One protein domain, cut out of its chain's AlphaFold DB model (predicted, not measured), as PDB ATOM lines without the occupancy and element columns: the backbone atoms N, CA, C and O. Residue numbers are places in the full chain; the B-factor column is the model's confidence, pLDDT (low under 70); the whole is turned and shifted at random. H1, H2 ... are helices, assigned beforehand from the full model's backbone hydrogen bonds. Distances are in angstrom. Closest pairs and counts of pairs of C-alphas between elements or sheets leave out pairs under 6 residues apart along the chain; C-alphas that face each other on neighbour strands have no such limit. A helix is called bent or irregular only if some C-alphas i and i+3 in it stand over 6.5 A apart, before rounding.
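This is residues 78 to 226 of the 376 residues of the protein "DUF2059 domain-containing protein" of Alphaproteobacteria bacterium HGW-Alphaproteobacteria-17 (UniProt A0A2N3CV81). A long rod of helices: H6 runs along most of its length, and H1 and the two arms of the bent helix H2 form a second line in the opposite direction. At one end the short helices H3, H4 and H5 make a small head; toward the other end H7 and H8 pack on H1, on a different side from H6. Between the head and that end the two lines part, and residues 162 to 171 of H6 stand free. The printed part has 149 residues with eight named helices, H1 to H8 in chain order, and no named strand; the class is all helix. It is extended, with a radius of gyration of the C-alphas of 22.8 A and spans of 65 by 30 by 26 A.

H6, residues 157 to 194, has a kink of 28 degrees near residue 167. With residues 184 to 192 alone it touches H1, residues 81 to 94, at a shallow tilt of 31 degrees, opposite ways; the closest C-alphas, of Ala 87 and Ala 188, are 4.7 A apart. H2, residues 99 to 122, was assigned as one helix by its hydrogen bonds but is bent: C-alphas 107 and 110 are 8.0 A apart, and its arms H2a, residues 99 to 107, and H2b, residues 110 to 122, stand at a steep tilt of 63 degrees. H6 touches H2a with residues 173 to 180 alone, the closest C-alphas being those of Leu 100 and Leu 176, 5.9 A apart. H7, residues 197 to 207, touches H1 at a shallow tilt of 24 degrees, the same way, closest at the C-alphas of Arg 83 and Val 197, 5.3 A. H8, residues 210 to 222, touches H2a with residues 217 to 222 alone, closest at the C-alphas of Met 103 and Ala 221, 4.2 A; H6 and H8 are apart. H7 and H8 touch only at the corner, with the C-alphas of Phe 207 and Arg 213 closest at 4.9 A. In the head, H5, residues 143 to 153, touches H2b, closest at the C-alphas of Thr 122 and Ser 150, 6.0 A. H3, residues 124 to 131, touches H4, residues 135 to 139, closest at the C-alphas of Asp 124 and Ser 135, 5.1 A. Every O i to N i+4 pair is within hydrogen-bond range in H1, H2a, H3, H4, H5 and H7; the counts are 7 of 9 in H2b, 30 of 34 in H6 and 7 of 9 in H8.

H6 measures 51.6 A from C-alpha 157 at (189.273, 203.543, 217.830) to C-alpha 194 at (186.109, 182.732, 170.757). H1 begins at C-alpha 81, (190.954, 193.804, 163.363), and measures 20.0 A; H2b measures 17.3 A and H8 17.7 A. H2b and H8 are irregular: C-alphas 119 and 122 are 6.7 A apart, and C-alphas 217 and 220 are 7.1 A apart.

The two C-alphas farthest apart, of Met 152 and Glu 198, are 66.4 A apart. The printed part has no cut, and its seven links between helices are tight. The mean pLDDT of the printed part is 85.9; residue 108 and residues 110 to 122 are under 70.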
ATOM      1  N   PRO A  78     196.373 184.916 165.311       90.50
ATOM      2  CA  PRO A  78     196.198 186.342 165.089       90.50
ATOM      3  C   PRO A  78     194.709 186.696 165.081       90.50
ATOM      4  O   PRO A  78     193.867 185.939 164.590       90.50
ATOM      5  N   ILE A  79     194.388 187.863 165.632       93.75
ATOM      6  CA  ILE A  79     193.018 188.361 165.716       93.75
ATOM      7  C   ILE A  79     192.776 189.325 164.558       93.75
ATOM      8  O   ILE A  79     193.545 190.258 164.339       93.75
ATOM      9  N   GLU A  80     191.689 189.101 163.832       94.00
ATOM     10  CA  GLU A  80     191.254 189.978 162.750       94.00
ATOM     11  C   GLU A  80     190.780 191.341 163.317       94.00
ATOM     12  O   GLU A  80     190.025 191.354 164.297       94.00
ATOM     13  N   PRO A  81     191.222 192.492 162.765       94.19
ATOM     14  CA  PRO A  81     190.954 193.804 163.363       94.19
ATOM     15  C   PRO A  81     189.472 194.165 163.517       94.19
ATOM     16  O   PRO A  81     189.107 194.754 164.536       94.19
ATOM     17  N   ALA A  82     188.603 193.815 162.559       92.44
ATOM     18  CA  ALA A  82     187.175 194.120 162.665       92.44
ATOM     19  C   ALA A  82     186.521 193.319 163.798       92.44
ATOM     20  O   ALA A  82     185.744 193.857 164.590       92.44
ATOM     21  N   ARG A  83     186.904 192.049 163.941       95.62
ATOM     22  CA  ARG A  83     186.482 191.217 165.065       95.62
ATOM     23  C   ARG A  83     186.967 191.749 166.413       95.62
ATOM     24  O   ARG A  83     186.201 191.741 167.375       95.62
ATOM     25  N   LEU A  84     188.210 192.235 166.491       97.50
ATOM     26  CA  LEU A  84     188.729 192.849 167.714       97.50
ATOM     27  C   LEU A  84     187.920 194.091 168.106       97.50
ATOM     28  O   LEU A  84     187.567 194.230 169.272       97.50
ATOM     29  N   ALA A  85     187.575 194.952 167.146       97.62
ATOM     30  CA  ALA A  85     186.778 196.148 167.410       97.62
ATOM     31  C   ALA A  85     185.393 195.812 167.998       97.62
ATOM     32  O   ALA A  85     184.970 196.425 168.978       97.62
ATOM     33  N   LEU A  86     184.711 194.794 167.459       98.06
ATOM     34  CA  LEU A  86     183.426 194.334 168.000       98.06
ATOM     35  C   LEU A  86     183.563 193.716 169.396       98.06
ATOM     36  O   LEU A  86     182.726 193.963 170.262       98.06
ATOM     37  N   ALA A  87     184.623 192.943 169.636       98.12
ATOM     38  CA  ALA A  87     184.886 192.358 170.947       98.12
ATOM     39  C   ALA A  87     185.275 193.407 172.001       98.12
ATOM     40  O   ALA A  87     184.973 193.231 173.183       98.12
ATOM     41  N   GLN A  88     185.910 194.508 171.584       98.06
ATOM     42  CA  GLN A  88     186.171 195.667 172.437       98.06
ATOM     43  C   GLN A  88     184.847 196.258 172.933       98.06
ATOM     44  O   GLN A  88     184.648 196.369 174.138       98.06
ATOM     45  N   GLN A  89     183.901 196.496 172.018       97.38
ATOM     46  CA  GLN A  89     182.556 196.969 172.356       97.38
ATOM     47  C   GLN A  89     181.826 196.003 173.304       97.38
ATOM     48  O   GLN A  89     181.196 196.440 174.266       97.38
ATOM     49  N   THR A  90     181.935 194.693 173.065       97.12
ATOM     50  CA  THR A  90     181.375 193.670 173.960       97.12
ATOM     51  C   THR A  90     181.983 193.758 175.362       97.12
ATOM     52  O   THR A  90     181.261 193.718 176.355       97.12
ATOM     53  N   SER A  91     183.303 193.912 175.457       96.88
ATOM     54  CA  SER A  91     184.015 193.955 176.740       96.88
ATOM     55  C   SER A  91     183.734 195.240 177.516       96.88
ATOM     56  O   SER A  91     183.574 195.184 178.732       96.88
ATOM     57  N   ASP A  92     183.602 196.376 176.826       96.00
ATOM     58  CA  ASP A  92     183.188 197.648 177.429       96.00
ATOM     59  C   ASP A  92     181.762 197.575 178.008       96.00
ATOM     60  O   ASP A  92     181.474 198.213 179.019       96.00
ATOM     61  N   ALA A  93     180.867 196.783 177.402       96.00
ATOM     62  CA  ALA A  93     179.517 196.573 177.925       96.00
ATOM     63  C   ALA A  93     179.491 195.679 179.179       96.00
ATOM     64  O   ALA A  93     178.682 195.911 180.074       96.00
ATOM     65  N   LEU A  94     180.356 194.659 179.234       95.00
ATOM     66  CA  LEU A  94     180.438 193.702 180.347       95.00
ATOM     67  C   LEU A  94     181.207 194.246 181.556       95.00
ATOM     68  O   LEU A  94     180.919 193.876 182.691       95.00
ATOM     69  N   ILE A  95     182.186 195.116 181.313       95.12
ATOM     70  CA  ILE A  95     182.989 195.774 182.344       95.12
ATOM     71  C   ILE A  95     182.837 197.289 182.149       95.12
ATOM     72  O   ILE A  95     183.762 197.955 181.677       95.12
ATOM     73  N   PRO A  96     181.660 197.863 182.455       93.50
ATOM     74  CA  PRO A  96     181.512 199.310 182.436       93.50
ATOM     75  C   PRO A  96     182.449 199.962 183.460       93.50
ATOM     76  O   PRO A  96     182.959 199.317 184.374       93.50
ATOM     77  N   ARG A  97     182.657 201.273 183.330       91.94
ATOM     78  CA  ARG A  97     183.433 202.033 184.316       91.94
ATOM     79  C   ARG A  97     182.820 201.883 185.714       91.94
ATOM     80  O   ARG A  97     181.624 202.128 185.871       91.94
ATOM     81  N   GLY A  98     183.638 201.537 186.703       91.81
ATOM     82  CA  GLY A  98     183.209 201.279 188.080       91.81
ATOM     83  C   GLY A  98     182.567 199.902 188.288       91.81
ATOM     84  O   GLY A  98     181.979 199.662 189.340       91.81
ATOM     85  N   ALA A  99     182.639 198.989 187.314       92.19
ATOM     86  CA  ALA A  99     182.137 197.624 187.462       92.19
ATOM     87  C   ALA A  99     182.839 196.868 188.593       92.19
ATOM     88  O   ALA A  99     182.179 196.128 189.323       92.19
ATOM     89  N   LEU A 100     184.153 197.058 188.753       91.56
ATOM     90  CA  LEU A 100     184.910 196.399 189.818       91.56
ATOM     91  C   LEU A 100     184.596 196.993 191.191       91.56
ATOM     92  O   LEU A 100     184.402 196.243 192.144       91.56
ATOM     93  N   GLU A 101     184.470 198.318 191.283       88.88
ATOM     94  CA  GLU A 101     184.036 198.996 192.512       88.88
ATOM     95  C   GLU A 101     182.635 198.536 192.921       88.88
ATOM     96  O   GLU A 101     182.422 198.133 194.059       88.88
ATOM     97  N   LYS A 102     181.699 198.473 191.972       87.56
ATOM     98  CA  LYS A 102     180.346 197.969 192.217       87.56
ATOM     99  C   LYS A 102     180.330 196.500 192.649       87.56
ATOM    100  O   LYS A 102     179.575 196.134 193.546       87.56
ATOM    101  N   MET A 103     181.134 195.648 192.012       87.88
ATOM    102  CA  MET A 103     181.281 194.247 192.412       87.88
ATOM    103  C   MET A 103     181.804 194.146 193.850       87.88
ATOM    104  O   MET A 103     181.261 193.378 194.642       87.88
ATOM    105  N   MET A 104     182.817 194.946 194.199       84.62
ATOM    106  CA  MET A 104     183.351 195.026 195.557       84.62
ATOM    107  C   MET A 104     182.278 195.510 196.541       84.62
ATOM    108  O   MET A 104     182.059 194.862 197.558       84.62
ATOM    109  N   ASP A 105     181.553 196.581 196.228       81.38
ATOM    110  CA  ASP A 105     180.473 197.109 197.066       81.38
ATOM    111  C   ASP A 105     179.356 196.074 197.294       81.38
ATOM    112  O   ASP A 105     178.861 195.939 198.414       81.38
ATOM    113  N   ASN A 106     178.994 195.289 196.275       77.31
ATOM    114  CA  ASN A 106     177.984 194.233 196.392       77.31
ATOM    115  C   ASN A 106     178.469 193.031 197.219       77.31
ATOM    116  O   ASN A 106     177.711 192.494 198.025       77.31
ATOM    117  N   MET A 107     179.726 192.621 197.038       70.50
ATOM    118  CA  MET A 107     180.324 191.482 197.741       70.50
ATOM    119  C   MET A 107     180.658 191.813 199.203       70.50
ATOM    120  O   MET A 107     180.539 190.972 200.093       70.50
ATOM    121  N   TYR A 108     181.071 193.053 199.457       65.00
ATOM    122  CA  TYR A 108     181.749 193.440 200.685       65.00
ATOM    123  C   TYR A 108     181.103 194.616 201.411       65.00
ATOM    124  O   TYR A 108     181.367 194.779 202.591       65.00
ATOM    125  N   GLY A 109     180.203 195.400 200.819       70.12
ATOM    126  CA  GLY A 109     179.686 196.619 201.458       70.12
ATOM    127  C   GLY A 109     179.174 196.402 202.889       70.12
ATOM    128  O   GLY A 109     179.592 197.094 203.817       70.12
ATOM    129  N   ARG A 110     178.336 195.379 203.107       66.38
ATOM    130  CA  ARG A 110     177.896 194.989 204.460       66.38
ATOM    131  C   ARG A 110     178.882 194.044 205.151       66.38
ATOM    132  O   ARG A 110     179.179 194.251 206.319       66.38
ATOM    133  N   PHE A 111     179.382 193.031 204.446       66.75
ATOM    134  CA  PHE A 111     180.246 192.002 205.028       66.75
ATOM    135  C   PHE A 111     181.604 192.547 205.494       66.75
ATOM    136  O   PHE A 111     181.998 192.282 206.617       66.75
ATOM    137  N   LEU A 112     182.292 193.352 204.683       65.00
ATOM    138  CA  LEU A 112     183.546 194.025 205.041       65.00
ATOM    139  C   LEU A 112     183.330 195.078 206.121       65.00
ATOM    140  O   LEU A 112     184.182 195.208 206.982       65.00
ATOM    141  N   SER A 113     182.189 195.772 206.141       64.94
ATOM    142  CA  SER A 113     181.860 196.654 207.272       64.94
ATOM    143  C   SER A 113     181.727 195.862 208.579       64.94
ATOM    144  O   SER A 113     182.258 196.278 209.604       64.94
ATOM    145  N   THR A 114     181.069 194.700 208.549       66.06
ATOM    146  CA  THR A 114     180.973 193.793 209.704       66.06
ATOM    147  C   THR A 114     182.341 193.226 210.091       66.06
ATOM    148  O   THR A 114     182.732 193.329 211.247       66.06
ATOM    149  N   LEU A 115     183.104 192.712 209.127       64.62
ATOM    150  CA  LEU A 115     184.419 192.116 209.344       64.62
ATOM    151  C   LEU A 115     185.451 193.146 209.823       64.62
ATOM    152  O   LEU A 115     186.242 192.843 210.706       64.62
ATOM    153  N   MET A 116     185.456 194.370 209.289       63.81
ATOM    154  CA  MET A 116     186.315 195.445 209.801       63.81
ATOM    155  C   MET A 116     185.887 195.889 211.198       63.81
ATOM    156  O   MET A 116     186.755 196.209 211.999       63.81
ATOM    157  N   GLY A 117     184.590 195.844 211.518       61.84
ATOM    158  CA  GLY A 117     184.114 196.009 212.890       61.84
ATOM    159  C   GLY A 117     184.668 194.936 213.833       61.84
ATOM    160  O   GLY A 117     185.093 195.257 214.936       61.84
ATOM    161  N   GLU A 118     184.744 193.682 213.384       58.44
ATOM    162  CA  GLU A 118     185.340 192.578 214.151       58.44
ATOM    163  C   GLU A 118     186.878 192.697 214.247       58.44
ATOM    164  O   GLU A 118     187.461 192.560 215.324       58.44
ATOM    165  N   ILE A 119     187.572 193.030 213.156       55.00
ATOM    166  CA  ILE A 119     189.037 193.207 213.123       55.00
ATOM    167  C   ILE A 119     189.477 194.485 213.860       55.00
ATOM    168  O   ILE A 119     190.584 194.528 214.398       55.00
ATOM    169  N   GLY A 120     188.607 195.496 213.956       56.56
ATOM    170  CA  GLY A 120     188.855 196.808 214.569       56.56
ATOM    171  C   GLY A 120     189.272 196.771 216.041       56.56
ATOM    172  O   GLY A 120     189.763 197.756 216.585       56.56
ATOM    173  N   GLY A 121     189.177 195.612 216.692       56.88
ATOM    174  CA  GLY A 121     189.759 195.372 218.011       56.88
ATOM    175  C   GLY A 121     188.806 194.729 219.004       56.88
ATOM    176  O   GLY A 121     189.205 194.566 220.149       56.88
ATOM    177  N   THR A 122     187.592 194.371 218.575       60.47
ATOM    178  CA  THR A 122     186.628 193.591 219.364       60.47
ATOM    179  C   THR A 122     186.645 192.101 219.037       60.47
ATOM    180  O   THR A 122     185.962 191.350 219.724       60.47
ATOM    181  N   SER A 123     187.392 191.651 218.018       70.50
ATOM    182  CA  SER A 123     187.512 190.216 217.749       70.50
ATOM    183  C   SER A 123     188.179 189.504 218.914       70.50
ATOM    184  O   SER A 123     189.172 189.975 219.479       70.50
ATOM    185  N   ASP A 124     187.650 188.323 219.215       75.31
ATOM    186  CA  ASP A 124     188.144 187.466 220.289       75.31
ATOM    187  C   ASP A 124     189.637 187.152 220.101       75.31
ATOM    188  O   ASP A 124     190.406 187.196 221.056       75.31
ATOM    189  N   ILE A 125     190.076 186.983 218.848       73.19
ATOM    190  CA  ILE A 125     191.478 186.756 218.475       73.19
ATOM    191  C   ILE A 125     192.358 187.973 218.792       73.19
ATOM    192  O   ILE A 125     193.420 187.827 219.393       73.19
ATOM    193  N   MET A 126     191.947 189.189 218.418       71.75
ATOM    194  CA  MET A 126     192.767 190.382 218.671       71.75
ATOM    195  C   MET A 126     192.828 190.730 220.154       71.75
ATOM    196  O   MET A 126     193.870 191.171 220.640       71.75
ATOM    197  N   LEU A 127     191.729 190.529 220.880       76.06
ATOM    198  CA  LEU A 127     191.724 190.658 222.331       76.06
ATOM    199  C   LEU A 127     192.590 189.577 222.977       76.06
ATOM    200  O   LEU A 127     193.333 189.900 223.899       76.06
ATOM    201  N   SER A 128     192.575 188.348 222.461       78.00
ATOM    202  CA  SER A 128     193.433 187.262 222.935       78.00
ATOM    203  C   SER A 128     194.908 187.616 222.788       78.00
ATOM    204  O   SER A 128     195.631 187.635 223.780       78.00
ATOM    205  N   ILE A 129     195.326 188.064 221.600       76.75
ATOM    206  CA  ILE A 129     196.705 188.508 221.339       76.75
ATOM    207  C   ILE A 129     197.111 189.668 222.261       76.75
ATOM    208  O   ILE A 129     198.237 189.714 222.748       76.75
ATOM    209  N   LYS A 130     196.211 190.628 222.514       73.88
ATOM    210  CA  LYS A 130     196.519 191.807 223.341       73.88
ATOM    211  C   LYS A 130     196.523 191.534 224.843       73.88
ATOM    212  O   LYS A 130     197.200 192.247 225.577       73.88
ATOM    213  N   THR A 131     195.716 190.583 225.303       78.50
ATOM    214  CA  THR A 131     195.486 190.332 226.735       78.50
ATOM    215  C   THR A 131     196.156 189.058 227.239       78.50
ATOM    216  O   THR A 131     196.291 188.901 228.449       78.50
ATOM    217  N   GLY A 132     196.557 188.152 226.342       75.88
ATOM    218  CA  GLY A 132     197.021 186.803 226.670       75.88
ATOM    219  C   GLY A 132     195.905 185.862 227.140       75.88
ATOM    220  O   GLY A 132     196.192 184.771 227.622       75.88
ATOM    221  N   VAL A 133     194.633 186.270 227.059       80.06
ATOM    222  CA  VAL A 133     193.488 185.432 227.448       80.06
ATOM    223  C   VAL A 133     193.046 184.589 226.258       80.06
ATOM    224  O   VAL A 133     192.900 185.100 225.155       80.06
ATOM    225  N   GLU A 134     192.789 183.303 226.478       79.31
ATOM    226  CA  GLU A 134     192.311 182.388 225.435       79.31
ATOM    227  C   GLU A 134     191.047 182.893 224.722       79.31
ATOM    228  O   GLU A 134     190.092 183.348 225.363       79.31
ATOM    229  N   SER A 135     191.022 182.754 223.392       72.88
ATOM    230  CA  SER A 135     189.934 183.255 222.539       72.88
ATOM    231  C   SER A 135     188.564 182.698 222.946       72.88
ATOM    232  O   SER A 135     187.585 183.439 222.941       72.88
ATOM    233  N   ASP A 136     188.486 181.433 223.376       79.75
ATOM    234  CA  ASP A 136     187.228 180.801 223.801       79.75
ATOM    235  C   ASP A 136     186.650 181.434 225.076       79.75
ATOM    236  O   ASP A 136     185.434 181.558 225.221       79.75
ATOM    237  N   LYS A 137     187.511 181.893 225.993       74.62
ATOM    238  CA  LYS A 137     187.077 182.595 227.213       74.62
ATOM    239  C   LYS A 137     186.591 184.003 226.899       74.62
ATOM    240  O   LYS A 137     185.637 184.472 227.514       74.62
ATOM    241  N   ILE A 138     187.227 184.668 225.935       77.75
ATOM    242  CA  ILE A 138     186.794 185.984 225.462       77.75
ATOM    243  C   ILE A 138     185.456 185.857 224.733       77.75
ATOM    244  O   ILE A 138     184.565 186.664 224.981       77.75
ATOM    245  N   ALA A 139     185.267 184.809 223.927       83.00
ATOM    246  CA  ALA A 139     184.032 184.553 223.190       83.00
ATOM    247  C   ALA A 139     182.787 184.458 224.091       83.00
ATOM    248  O   ALA A 139     181.700 184.845 223.663       83.00
ATOM    249  N   MET A 140     182.947 183.996 225.338       83.69
ATOM    250  CA  MET A 140     181.873 183.906 226.340       83.69
ATOM    251  C   MET A 140     181.468 185.256 226.950       83.69
ATOM    252  O   MET A 140     180.420 185.341 227.593       83.69
ATOM    253  N   LEU A 141     182.284 186.301 226.789       82.00
ATOM    254  CA  LEU A 141     181.951 187.642 227.258       82.00
ATOM    255  C   LEU A 141     180.841 188.242 226.398       82.00
ATOM    256  O   LEU A 141     180.760 188.009 225.193       82.00
ATOM    257  N   ASP A 142     180.005 189.076 227.006       84.44
ATOM    258  CA  ASP A 142     179.023 189.837 226.250       84.44
ATOM    259  C   ASP A 142     179.690 190.959 225.430       84.44
ATOM    260  O   ASP A 142     180.756 191.484 225.774       84.44
ATOM    261  N   GLU A 143     179.026 191.364 224.347       79.50
ATOM    262  CA  GLU A 143     179.517 192.392 223.420       79.50
ATOM    263  C   GLU A 143     179.822 193.736 224.097       79.50
ATOM    264  O   GLU A 143     180.763 194.435 223.713       79.50
ATOM    265  N   GLN A 144     179.067 194.114 225.135       81.44
ATOM    266  CA  GLN A 144     179.292 195.374 225.840       81.44
ATOM    267  C   GLN A 144     180.573 195.313 226.683       81.44
ATOM    268  O   GLN A 144     181.335 196.288 226.719       81.44
ATOM    269  N   THR A 145     180.852 194.171 227.311       81.94
ATOM    270  CA  THR A 145     182.116 193.919 228.012       81.94
ATOM    271  C   THR A 145     183.298 193.915 227.043       81.94
ATOM    272  O   THR A 145     184.258 194.655 227.272       81.94
ATOM    273  N   LYS A 146     183.217 193.187 225.918       81.88
ATOM    274  CA  LYS A 146     184.275 193.184 224.885       81.88
ATOM    275  C   LYS A 146     184.565 194.589 224.372       81.88
ATOM    276  O   LYS A 146     185.725 195.000 224.294       81.88
ATOM    277  N   LYS A 147     183.518 195.369 224.089       79.12
ATOM    278  CA  LYS A 147     183.644 196.767 223.671       79.12
ATOM    279  C   LYS A 147     184.351 197.615 224.725       79.12
ATOM    280  O   LYS A 147     185.286 198.331 224.385       79.12
ATOM    281  N   THR A 148     183.966 197.487 225.994       80.62
ATOM    282  CA  THR A 148     184.578 198.241 227.101       80.62
ATOM    283  C   THR A 148     186.064 197.911 227.249       80.62
ATOM    284  O   THR A 148     186.880 198.825 227.329       80.62
ATOM    285  N   VAL A 149     186.436 196.625 227.212       81.88
ATOM    286  CA  VAL A 149     187.844 196.182 227.249       81.88
ATOM    287  C   VAL A 149     188.620 196.755 226.068       81.88
ATOM    288  O   VAL A 149     189.712 197.296 226.227       81.88
ATOM    289  N   SER A 150     188.036 196.696 224.877       77.69
ATOM    290  CA  SER A 150     188.663 197.238 223.679       77.69
ATOM    291  C   SER A 150     188.862 198.758 223.795       77.69
ATOM    292  O   SER A 150     189.894 199.283 223.370       77.69
ATOM    293  N   ASP A 151     187.888 199.484 224.358       82.12
ATOM    294  CA  ASP A 151     187.927 200.946 224.521       82.12
ATOM    295  C   ASP A 151     188.987 201.367 225.550       82.12
ATOM    296  O   ASP A 151     189.555 202.451 225.433       82.12
ATOM    297  N   MET A 152     189.330 200.495 226.507       81.81
ATOM    298  CA  MET A 152     190.470 200.710 227.406       81.81
ATOM    299  C   MET A 152     191.807 200.691 226.656       81.81
ATOM    300  O   MET A 152     192.690 201.488 226.971       81.81
ATOM    301  N   PHE A 153     191.962 199.816 225.656       82.31
ATOM    302  CA  PHE A 153     193.157 199.796 224.805       82.31
ATOM    303  C   PHE A 153     193.166 200.930 223.781       82.31
ATOM    304  O   PHE A 153     194.232 201.385 223.367       82.31
ATOM    305  N   ASP A 154     191.988 201.366 223.338       80.88
ATOM    306  CA  ASP A 154     191.852 202.407 222.335       80.88
ATOM    307  C   ASP A 154     190.554 203.224 222.477       80.88
ATOM    308  O   ASP A 154     189.548 202.906 221.832       80.88
ATOM    309  N   PRO A 155     190.593 204.341 223.227       84.12
ATOM    310  CA  PRO A 155     189.444 205.232 223.390       84.12
ATOM    311  C   PRO A 155     189.035 205.978 222.109       84.12
ATOM    312  O   PRO A 155     187.929 206.504 222.023       84.12
ATOM    313  N   TYR A 156     189.927 206.056 221.114       83.31
ATOM    314  CA  TYR A 156     189.722 206.792 219.862       83.31
ATOM    315  C   TYR A 156     189.589 205.860 218.652       83.31
ATOM    316  O   TYR A 156     189.745 206.309 217.515       83.31
ATOM    317  N   ARG A 157     189.297 204.574 218.875       76.81
ATOM    318  CA  ARG A 157     189.273 203.543 217.830       76.81
ATOM    319  C   ARG A 157     188.405 203.921 216.646       76.81
ATOM    320  O   ARG A 157     188.893 203.966 215.526       76.81
ATOM    321  N   GLN A 158     187.154 204.284 216.916       75.69
ATOM    322  CA  GLN A 158     186.198 204.687 215.885       75.69
ATOM    323  C   GLN A 158     186.721 205.871 215.060       75.69
ATOM    324  O   GLN A 158     186.633 205.869 213.840       75.69
ATOM    325  N   GLN A 159     187.377 206.847 215.697       82.56
ATOM    326  CA  GLN A 159     187.961 207.983 214.978       82.56
ATOM    327  C   GLN A 159     189.150 207.568 214.102       82.56
ATOM    328  O   GLN A 159     189.358 208.156 213.041       82.56
ATOM    329  N   ARG A 160     189.941 206.574 214.528       80.81
ATOM    330  CA  ARG A 160     191.026 206.016 213.710       80.81
ATOM    331  C   ARG A 160     190.503 205.169 212.561       80.81
ATOM    332  O   ARG A 160     191.017 205.315 211.460       80.81
ATOM    333  N   GLU A 161     189.485 204.349 212.797       76.38
ATOM    334  CA  GLU A 161     188.789 203.590 211.757       76.38
ATOM    335  C   GLU A 161     188.219 204.536 210.693       76.38
ATOM    336  O   GLU A 161     188.532 204.388 209.513       76.38
ATOM    337  N   ASP A 162     187.496 205.579 211.106       81.38
ATOM    338  CA  ASP A 162     186.934 206.588 210.202       81.38
ATOM    339  C   ASP A 162     188.018 207.306 209.386       81.38
ATOM    340  O   ASP A 162     187.881 207.499 208.173       81.38
ATOM    341  N   GLN A 163     189.119 207.706 210.032       84.88
ATOM    342  CA  GLN A 163     190.238 208.341 209.336       84.88
ATOM    343  C   GLN A 163     190.915 207.381 208.360       84.88
ATOM    344  O   GLN A 163     191.201 207.767 207.230       84.88
ATOM    345  N   MET A 164     191.133 206.131 208.758       80.31
ATOM    346  CA  MET A 164     191.717 205.109 207.899       80.31
ATOM    347  C   MET A 164     190.841 204.869 206.663       80.31
ATOM    348  O   MET A 164     191.336 204.941 205.539       80.31
ATOM    349  N   LEU A 165     189.531 204.677 206.844       80.75
ATOM    350  CA  LEU A 165     188.582 204.480 205.745       80.75
ATOM    351  C   LEU A 165     188.532 205.683 204.797       80.75
ATOM    352  O   LEU A 165     188.427 205.503 203.582       80.75
ATOM    353  N   LYS A 166     188.671 206.903 205.327       84.88
ATOM    354  CA  LYS A 166     188.731 208.133 204.527       84.88
ATOM    355  C   LYS A 166     189.909 208.151 203.546       84.88
ATOM    356  O   LYS A 166     189.767 208.733 202.472       84.88
ATOM    357  N   PHE A 167     191.044 207.539 203.891       84.50
ATOM    358  CA  PHE A 167     192.229 207.493 203.026       84.50
ATOM    359  C   PHE A 167     192.303 206.226 202.170       84.50
ATOM    360  O   PHE A 167     192.671 206.308 201.003       84.50
ATOM    361  N   ILE A 168     191.931 205.066 202.720       83.69
ATOM    362  CA  ILE A 168     192.030 203.783 202.012       83.69
ATOM    363  C   ILE A 168     190.969 203.671 200.917       83.69
ATOM    364  O   ILE A 168     191.284 203.223 199.819       83.69
ATOM    365  N   ARG A 169     189.723 204.093 201.173       83.25
ATOM    366  CA  ARG A 169     188.633 203.905 200.205       83.25
ATOM    367  C   ARG A 169     188.917 204.570 198.850       83.25
ATOM    368  O   ARG A 169     188.792 203.870 197.851       83.25
ATOM    369  N   PRO A 170     189.341 205.851 198.772       88.75
ATOM    370  CA  PRO A 170     189.682 206.462 197.489       88.75
ATOM    371  C   PRO A 170     190.818 205.740 196.757       88.75
ATOM    372  O   PRO A 170     190.720 205.559 195.548       88.75
ATOM    373  N   LEU A 171     191.851 205.291 197.482       89.25
ATOM    374  CA  LEU A 171     192.971 204.545 196.899       89.25
ATOM    375  C   LEU A 171     192.510 203.207 196.315       89.25
ATOM    376  O   LEU A 171     192.907 202.844 195.214       89.25
ATOM    377  N   VAL A 172     191.641 202.485 197.025       87.81
ATOM    378  CA  VAL A 172     191.063 201.231 196.523       87.81
ATOM    379  C   VAL A 172     190.216 201.491 195.278       87.81
ATOM    380  O   VAL A 172     190.392 200.794 194.284       87.81
ATOM    381  N   SER A 173     189.347 202.508 195.285       88.44
ATOM    382  CA  SER A 173     188.548 202.866 194.103       88.44
ATOM    383  C   SER A 173     189.428 203.250 192.904       88.44
ATOM    384  O   SER A 173     189.123 202.860 191.778       88.44
ATOM    385  N   GLU A 174     190.532 203.970 193.127       91.94
ATOM    386  CA  GLU A 174     191.510 204.322 192.087       91.94
ATOM    387  C   GLU A 174     192.172 203.074 191.490       91.94
ATOM    388  O   GLU A 174     192.117 202.872 190.279       91.94
ATOM    389  N   VAL A 175     192.692 202.178 192.335       91.81
ATOM    390  CA  VAL A 175     193.314 200.920 191.889       91.81
ATOM    391  C   VAL A 175     192.321 200.051 191.116       91.81
ATOM    392  O   VAL A 175     192.658 199.518 190.058       91.81
ATOM    393  N   LEU A 176     191.083 199.916 191.601       92.19
ATOM    394  CA  LEU A 176     190.051 199.150 190.899       92.19
ATOM    395  C   LEU A 176     189.740 199.761 189.530       92.19
ATOM    396  O   LEU A 176     189.640 199.024 188.550       92.19
ATOM    397  N   ALA A 177     189.642 201.088 189.431       91.81
ATOM    398  CA  ALA A 177     189.440 201.766 188.154       91.81
ATOM    399  C   ALA A 177     190.614 201.533 187.181       91.81
ATOM    400  O   ALA A 177     190.385 201.280 185.994       91.81
ATOM    401  N   ASP A 178     191.852 201.546 187.677       94.00
ATOM    402  CA  ASP A 178     193.053 201.285 186.875       94.00
ATOM    403  C   ASP A 178     193.115 199.840 186.358       94.00
ATOM    404  O   ASP A 178     193.619 199.590 185.261       94.00
ATOM    405  N   MET A 179     192.537 198.882 187.092       94.00
ATOM    406  CA  MET A 179     192.441 197.479 186.675       94.00
ATOM    407  C   MET A 179     191.398 197.234 185.573       94.00
ATOM    408  O   MET A 179     191.540 196.294 184.784       94.00
ATOM    409  N   GLU A 180     190.354 198.060 185.466       94.38
ATOM    410  CA  GLU A 180     189.262 197.835 184.508       94.38
ATOM    411  C   GLU A 180     189.733 197.900 183.051       94.38
ATOM    412  O   GLU A 180     189.268 197.131 182.208       94.38
ATOM    413  N   ALA A 181     190.653 198.812 182.729       94.56
ATOM    414  CA  ALA A 181     191.165 198.983 181.371       94.56
ATOM    415  C   ALA A 181     191.954 197.761 180.848       94.56
ATOM    416  O   ALA A 181     191.587 197.240 179.786       94.56
ATOM    417  N   PRO A 182     192.995 197.252 181.541       94.44
ATOM    418  CA  PRO A 182     193.692 196.043 181.108       94.44
ATOM    419  C   PRO A 182     192.778 194.812 181.133       94.44
ATOM    420  O   PRO A 182     192.868 193.984 180.223       94.44
ATOM    421  N   MET A 183     191.842 194.719 182.088       94.94
ATOM    422  CA  MET A 183     190.863 193.628 182.126       94.94
ATOM    423  C   MET A 183     189.975 193.621 180.875       94.94
ATOM    424  O   MET A 183     189.830 192.583 180.226       94.94
ATOM    425  N   ARG A 184     189.459 194.786 180.459       96.31
ATOM    426  CA  ARG A 184     188.707 194.936 179.202       96.31
ATOM    427  C   ARG A 184     189.531 194.579 177.975       96.31
ATOM    428  O   ARG A 184     189.032 193.886 177.093       96.31
ATOM    429  N   ALA A 185     190.790 195.009 177.915       95.75
ATOM    430  CA  ALA A 185     191.668 194.698 176.791       95.75
ATOM    431  C   ALA A 185     191.955 193.187 176.677       95.75
ATOM    432  O   ALA A 185     191.931 192.629 175.576       95.75
ATOM    433  N   GLY A 186     192.200 192.513 177.806       94.81
ATOM    434  CA  GLY A 186     192.362 191.060 177.861       94.81
ATOM    435  C   GLY A 186     191.088 190.327 177.433       94.81
ATOM    436  O   GLY A 186     191.139 189.436 176.578       94.81
ATOM    437  N   LEU A 187     189.936 190.758 177.957       95.81
ATOM    438  CA  LEU A 187     188.633 190.183 177.632       95.81
ATOM    439  C   LEU A 187     188.285 190.359 176.148       95.81
ATOM    440  O   LEU A 187     187.874 189.394 175.507       95.81
ATOM    441  N   ALA A 188     188.556 191.529 175.564       97.69
ATOM    442  CA  ALA A 188     188.312 191.800 174.149       97.69
ATOM    443  C   ALA A 188     189.092 190.836 173.250       97.69
ATOM    444  O   ALA A 188     188.535 190.247 172.321       97.69
ATOM    445  N   LYS A 189     190.369 190.584 173.562       96.69
ATOM    446  CA  LYS A 189     191.174 189.592 172.833       96.69
ATOM    447  C   LYS A 189     190.621 188.174 172.998       96.69
ATOM    448  O   LYS A 189     190.599 187.414 172.032       96.69
ATOM    449  N   ALA A 190     190.174 187.804 174.198       95.94
ATOM    450  CA  ALA A 190     189.581 186.490 174.448       95.94
ATOM    451  C   ALA A 190     188.270 186.295 173.664       95.94
ATOM    452  O   ALA A 190     188.092 185.265 173.009       95.94
ATOM    453  N   TYR A 191     187.391 187.297 173.664       97.12
ATOM    454  CA  TYR A 191     186.125 187.279 172.931       97.12
ATOM    455  C   TYR A 191     186.341 187.248 171.420       97.12
ATOM    456  O   TYR A 191     185.730 186.429 170.738       97.12
ATOM    457  N   ALA A 192     187.270 188.049 170.895       97.50
ATOM    458  CA  ALA A 192     187.589 188.036 169.472       97.50
ATOM    459  C   ALA A 192     188.159 186.684 169.004       97.50
ATOM    460  O   ALA A 192     187.981 186.284 167.857       97.50
ATOM    461  N   ARG A 193     188.829 185.919 169.870       95.31
ATOM    462  CA  ARG A 193     189.266 184.559 169.504       95.31
ATOM    463  C   ARG A 193     188.139 183.530 169.576       95.31
ATOM    464  O   ARG A 193     188.159 182.576 168.804       95.31
ATOM    465  N   LYS A 194     187.179 183.707 170.489       96.06
ATOM    466  CA  LYS A 194     186.109 182.732 170.757       96.06
ATOM    467  C   LYS A 194     184.874 182.891 169.869       96.06
ATOM    468  O   LYS A 194     184.237 181.884 169.578       96.06
ATOM    469  N   PHE A 195     184.536 184.110 169.455       96.94
ATOM    470  CA  PHE A 195     183.278 184.410 168.767       96.94
ATOM    471  C   PHE A 195     183.510 184.965 167.361       96.94
ATOM    472  O   PHE A 195     184.521 185.615 167.094       96.94
ATOM    473  N   SER A 196     182.576 184.698 166.444       95.62
ATOM    474  CA  SER A 196     182.601 185.268 165.093       95.62
ATOM    475  C   SER A 196     182.165 186.739 165.081       95.62
ATOM    476  O   SER A 196     181.647 187.267 166.065       95.62
ATOM    477  N   VAL A 197     182.358 187.409 163.941       96.31
ATOM    478  CA  VAL A 197     181.905 188.795 163.725       96.31
ATOM    479  C   VAL A 197     180.386 188.900 163.880       96.31
ATOM    480  O   VAL A 197     179.892 189.823 164.525       96.31
ATOM    481  N   GLU A 198     179.646 187.934 163.344       97.31
ATOM    482  CA  GLU A 198     178.185 187.868 163.413       97.31
ATOM    483  C   GLU A 198     177.720 187.707 164.864       97.31
ATOM    484  O   GLU A 198     176.902 188.492 165.334       97.31
ATOM    485  N   GLN A 199     178.316 186.768 165.606       97.88
ATOM    486  CA  GLN A 199     177.978 186.528 167.012       97.88
ATOM    487  C   GLN A 199     178.261 187.752 167.888       97.88
ATOM    488  O   GLN A 199     177.415 188.150 168.685       97.88
ATOM    489  N   LEU A 200     179.423 188.394 167.723       98.19
ATOM    490  CA  LEU A 200     179.749 189.616 168.466       98.19
ATOM    491  C   LEU A 200     178.796 190.763 168.110       98.19
ATOM    492  O   LEU A 200     178.397 191.529 168.984       98.19
ATOM    493  N   THR A 201     178.387 190.865 166.843       98.00
ATOM    494  CA  THR A 201     177.401 191.858 166.398       98.00
ATOM    495  C   THR A 201     176.039 191.620 167.046       98.00
ATOM    496  O   THR A 201     175.429 192.566 167.542       98.00
ATOM    497  N   GLU A 202     175.574 190.373 167.103       98.25
ATOM    498  CA  GLU A 202     174.324 190.003 167.775       98.25
ATOM    499  C   GLU A 202     174.376 190.292 169.279       98.25
ATOM    500  O   GLU A 202     173.454 190.905 169.822       98.25
ATOM    501  N   MET A 203     175.475 189.927 169.948       97.88
ATOM    502  CA  MET A 203     175.691 190.227 171.368       97.88
ATOM    503  C   MET A 203     175.664 191.734 171.631       97.88
ATOM    504  O   MET A 203     174.951 192.195 172.521       97.88
ATOM    505  N   ASN A 204     176.380 192.516 170.822       98.12
ATOM    506  CA  ASN A 204     176.387 193.974 170.928       98.12
ATOM    507  C   ASN A 204     175.007 194.577 170.629       98.12
ATOM    508  O   ASN A 204     174.603 195.539 171.283       98.12
ATOM    509  N   GLY A 205     174.252 193.993 169.697       98.38
ATOM    510  CA  GLY A 205     172.863 194.355 169.428       98.38
ATOM    511  C   GLY A 205     171.959 194.122 170.640       98.38
ATOM    512  O   GLY A 205     171.191 195.009 171.014       98.38
ATOM    513  N   PHE A 206     172.097 192.974 171.311       98.31
ATOM    514  CA  PHE A 206     171.396 192.704 172.566       98.31
ATOM    515  C   PHE A 206     171.803 193.696 173.659       98.31
ATOM    516  O   PHE A 206     170.925 194.318 174.259       98.31
ATOM    517  N   PHE A 207     173.101 193.915 173.882       97.81
ATOM    518  CA  PHE A 207     173.598 194.873 174.876       97.81
ATOM    519  C   PHE A 207     173.200 196.319 174.580       97.81
ATOM    520  O   PHE A 207     173.140 197.125 175.498       97.81
ATOM    521  N   ALA A 208     172.849 196.662 173.340       97.00
ATOM    522  CA  ALA A 208     172.284 197.964 172.998       97.00
ATOM    523  C   ALA A 208     170.793 198.114 173.373       97.00
ATOM    524  O   ALA A 208     170.252 199.223 173.318       97.00
ATOM    525  N   THR A 209     170.105 197.049 173.788       98.19
ATOM    526  CA  THR A 209     168.739 197.138 174.333       98.19
ATOM    527  C   THR A 209     168.751 197.615 175.794       98.19
ATOM    528  O   THR A 209     169.764 197.463 176.480       98.19
ATOM    529  N   PRO A 210     167.648 198.179 176.329       97.62
ATOM    530  CA  PRO A 210     167.573 198.544 177.746       97.62
ATOM    531  C   PRO A 210     167.862 197.367 178.689       97.62
ATOM    532  O   PRO A 210     168.669 197.502 179.605       97.62
ATOM    533  N   THR A 211     167.265 196.203 178.422       97.69
ATOM    534  CA  THR A 211     167.486 194.984 179.211       97.69
ATOM    535  C   THR A 211     168.912 194.470 179.065       97.69
ATOM    536  O   THR A 211     169.522 194.094 180.059       97.69
ATOM    537  N   GLY A 212     169.470 194.486 177.853       97.12
ATOM    538  CA  GLY A 212     170.836 194.026 177.621       97.12
ATOM    539  C   GLY A 212     171.889 194.911 178.281       97.12
ATOM    540  O   GLY A 212     172.835 194.371 178.842       97.12
ATOM    541  N   ARG A 213     171.707 196.241 178.301       95.06
ATOM    542  CA  ARG A 213     172.580 197.146 179.072       95.06
ATOM    543  C   ARG A 213     172.552 196.829 180.560       95.06
ATOM    544  O   ARG A 213     173.607 196.768 181.182       95.06
ATOM    545  N   MET A 214     171.354 196.635 181.116       94.38
ATOM    546  CA  MET A 214     171.198 196.277 182.526       94.38
ATOM    547  C   MET A 214     171.871 194.933 182.811       94.38
ATOM    548  O   MET A 214     172.714 194.853 183.691       94.38
ATOM    549  N   PHE A 215     171.569 193.901 182.021       95.12
ATOM    550  CA  PHE A 215     172.183 192.586 182.174       95.12
ATOM    551  C   PHE A 215     173.714 192.648 182.103       95.12
ATOM    552  O   PHE A 215     174.380 192.142 183.000       95.12
ATOM    553  N   ALA A 216     174.278 193.290 181.075       94.06
ATOM    554  CA  ALA A 216     175.725 193.375 180.901       94.06
ATOM    555  C   ALA A 216     176.398 194.108 182.071       94.06
ATOM    556  O   ALA A 216     177.353 193.583 182.641       94.06
ATOM    557  N   GLY A 217     175.841 195.247 182.499       91.38
ATOM    558  CA  GLY A 217     176.380 196.029 183.611       91.38
ATOM    559  C   GLY A 217     176.220 195.388 184.996       91.38
ATOM    560  O   GLY A 217     176.937 195.768 185.919       91.38
ATOM    561  N   GLU A 218     175.306 194.425 185.163       90.31
ATOM    562  CA  GLU A 218     175.171 193.632 186.396       90.31
ATOM    563  C   GLU A 218     175.954 192.311 186.346       90.31
ATOM    564  O   GLU A 218     176.264 191.742 187.389       90.31
ATOM    565  N   SER A 219     176.292 191.807 185.156       89.25
ATOM    566  CA  SER A 219     176.802 190.441 184.958       89.25
ATOM    567  C   SER A 219     178.070 190.112 185.752       89.25
ATOM    568  O   SER A 219     178.214 188.994 186.249       89.25
ATOM    569  N   LEU A 220     178.985 191.075 185.894       88.69
ATOM    570  CA  LEU A 220     180.194 190.893 186.691       88.69
ATOM    571  C   LEU A 220     179.868 190.864 188.189       88.69
ATOM    572  O   LEU A 220     180.303 189.964 188.898       88.69
ATOM    573  N   ALA A 221     179.043 191.801 188.658       87.00
ATOM    574  CA  ALA A 221     178.683 191.904 190.067       87.00
ATOM    575  C   ALA A 221     177.810 190.730 190.546       87.00
ATOM    576  O   ALA A 221     177.970 190.283 191.676       87.00
ATOM    577  N   LEU A 222     176.951 190.182 189.679       87.25
ATOM    578  CA  LEU A 222     176.129 189.000 189.969       87.25
ATOM    579  C   LEU A 222     176.961 187.749 190.283       87.25
ATOM    580  O   LEU A 222     176.495 186.870 191.002       87.25
ATOM    581  N   GLN A 223     178.189 187.647 189.766       83.50
ATOM    582  CA  GLN A 223     179.084 186.529 190.097       83.50
ATOM    583  C   GLN A 223     179.594 186.599 191.539       83.50
ATOM    584  O   GLN A 223     179.934 185.568 192.112       83.50
ATOM    585  N   ALA A 224     179.618 187.798 192.119       82.56
ATOM    586  CA  ALA A 224     180.001 188.052 193.501       82.56
ATOM    587  C   ALA A 224     178.778 188.325 194.398       82.56
ATOM    588  O   ALA A 224     178.912 188.902 195.478       82.56
ATOM    589  N   ASP A 225     177.580 187.944 193.942       85.62
ATOM    590  CA  ASP A 225     176.344 188.170 194.678       85.62
ATOM    591  C   ASP A 225     176.361 187.425 196.032       85.62
ATOM    592  O   ASP A 225     176.753 186.251 196.088       85.62
ATOM    593  N   PRO A 226     175.927 188.061 197.136       81.19
ATOM    594  CA  PRO A 226     175.928 187.433 198.453       81.19
ATOM    595  C   PRO A 226     175.154 186.112 198.523       81.19
ATOM    596  O   PRO A 226     175.575 185.206 199.243       81.19
TER     597      PRO A 226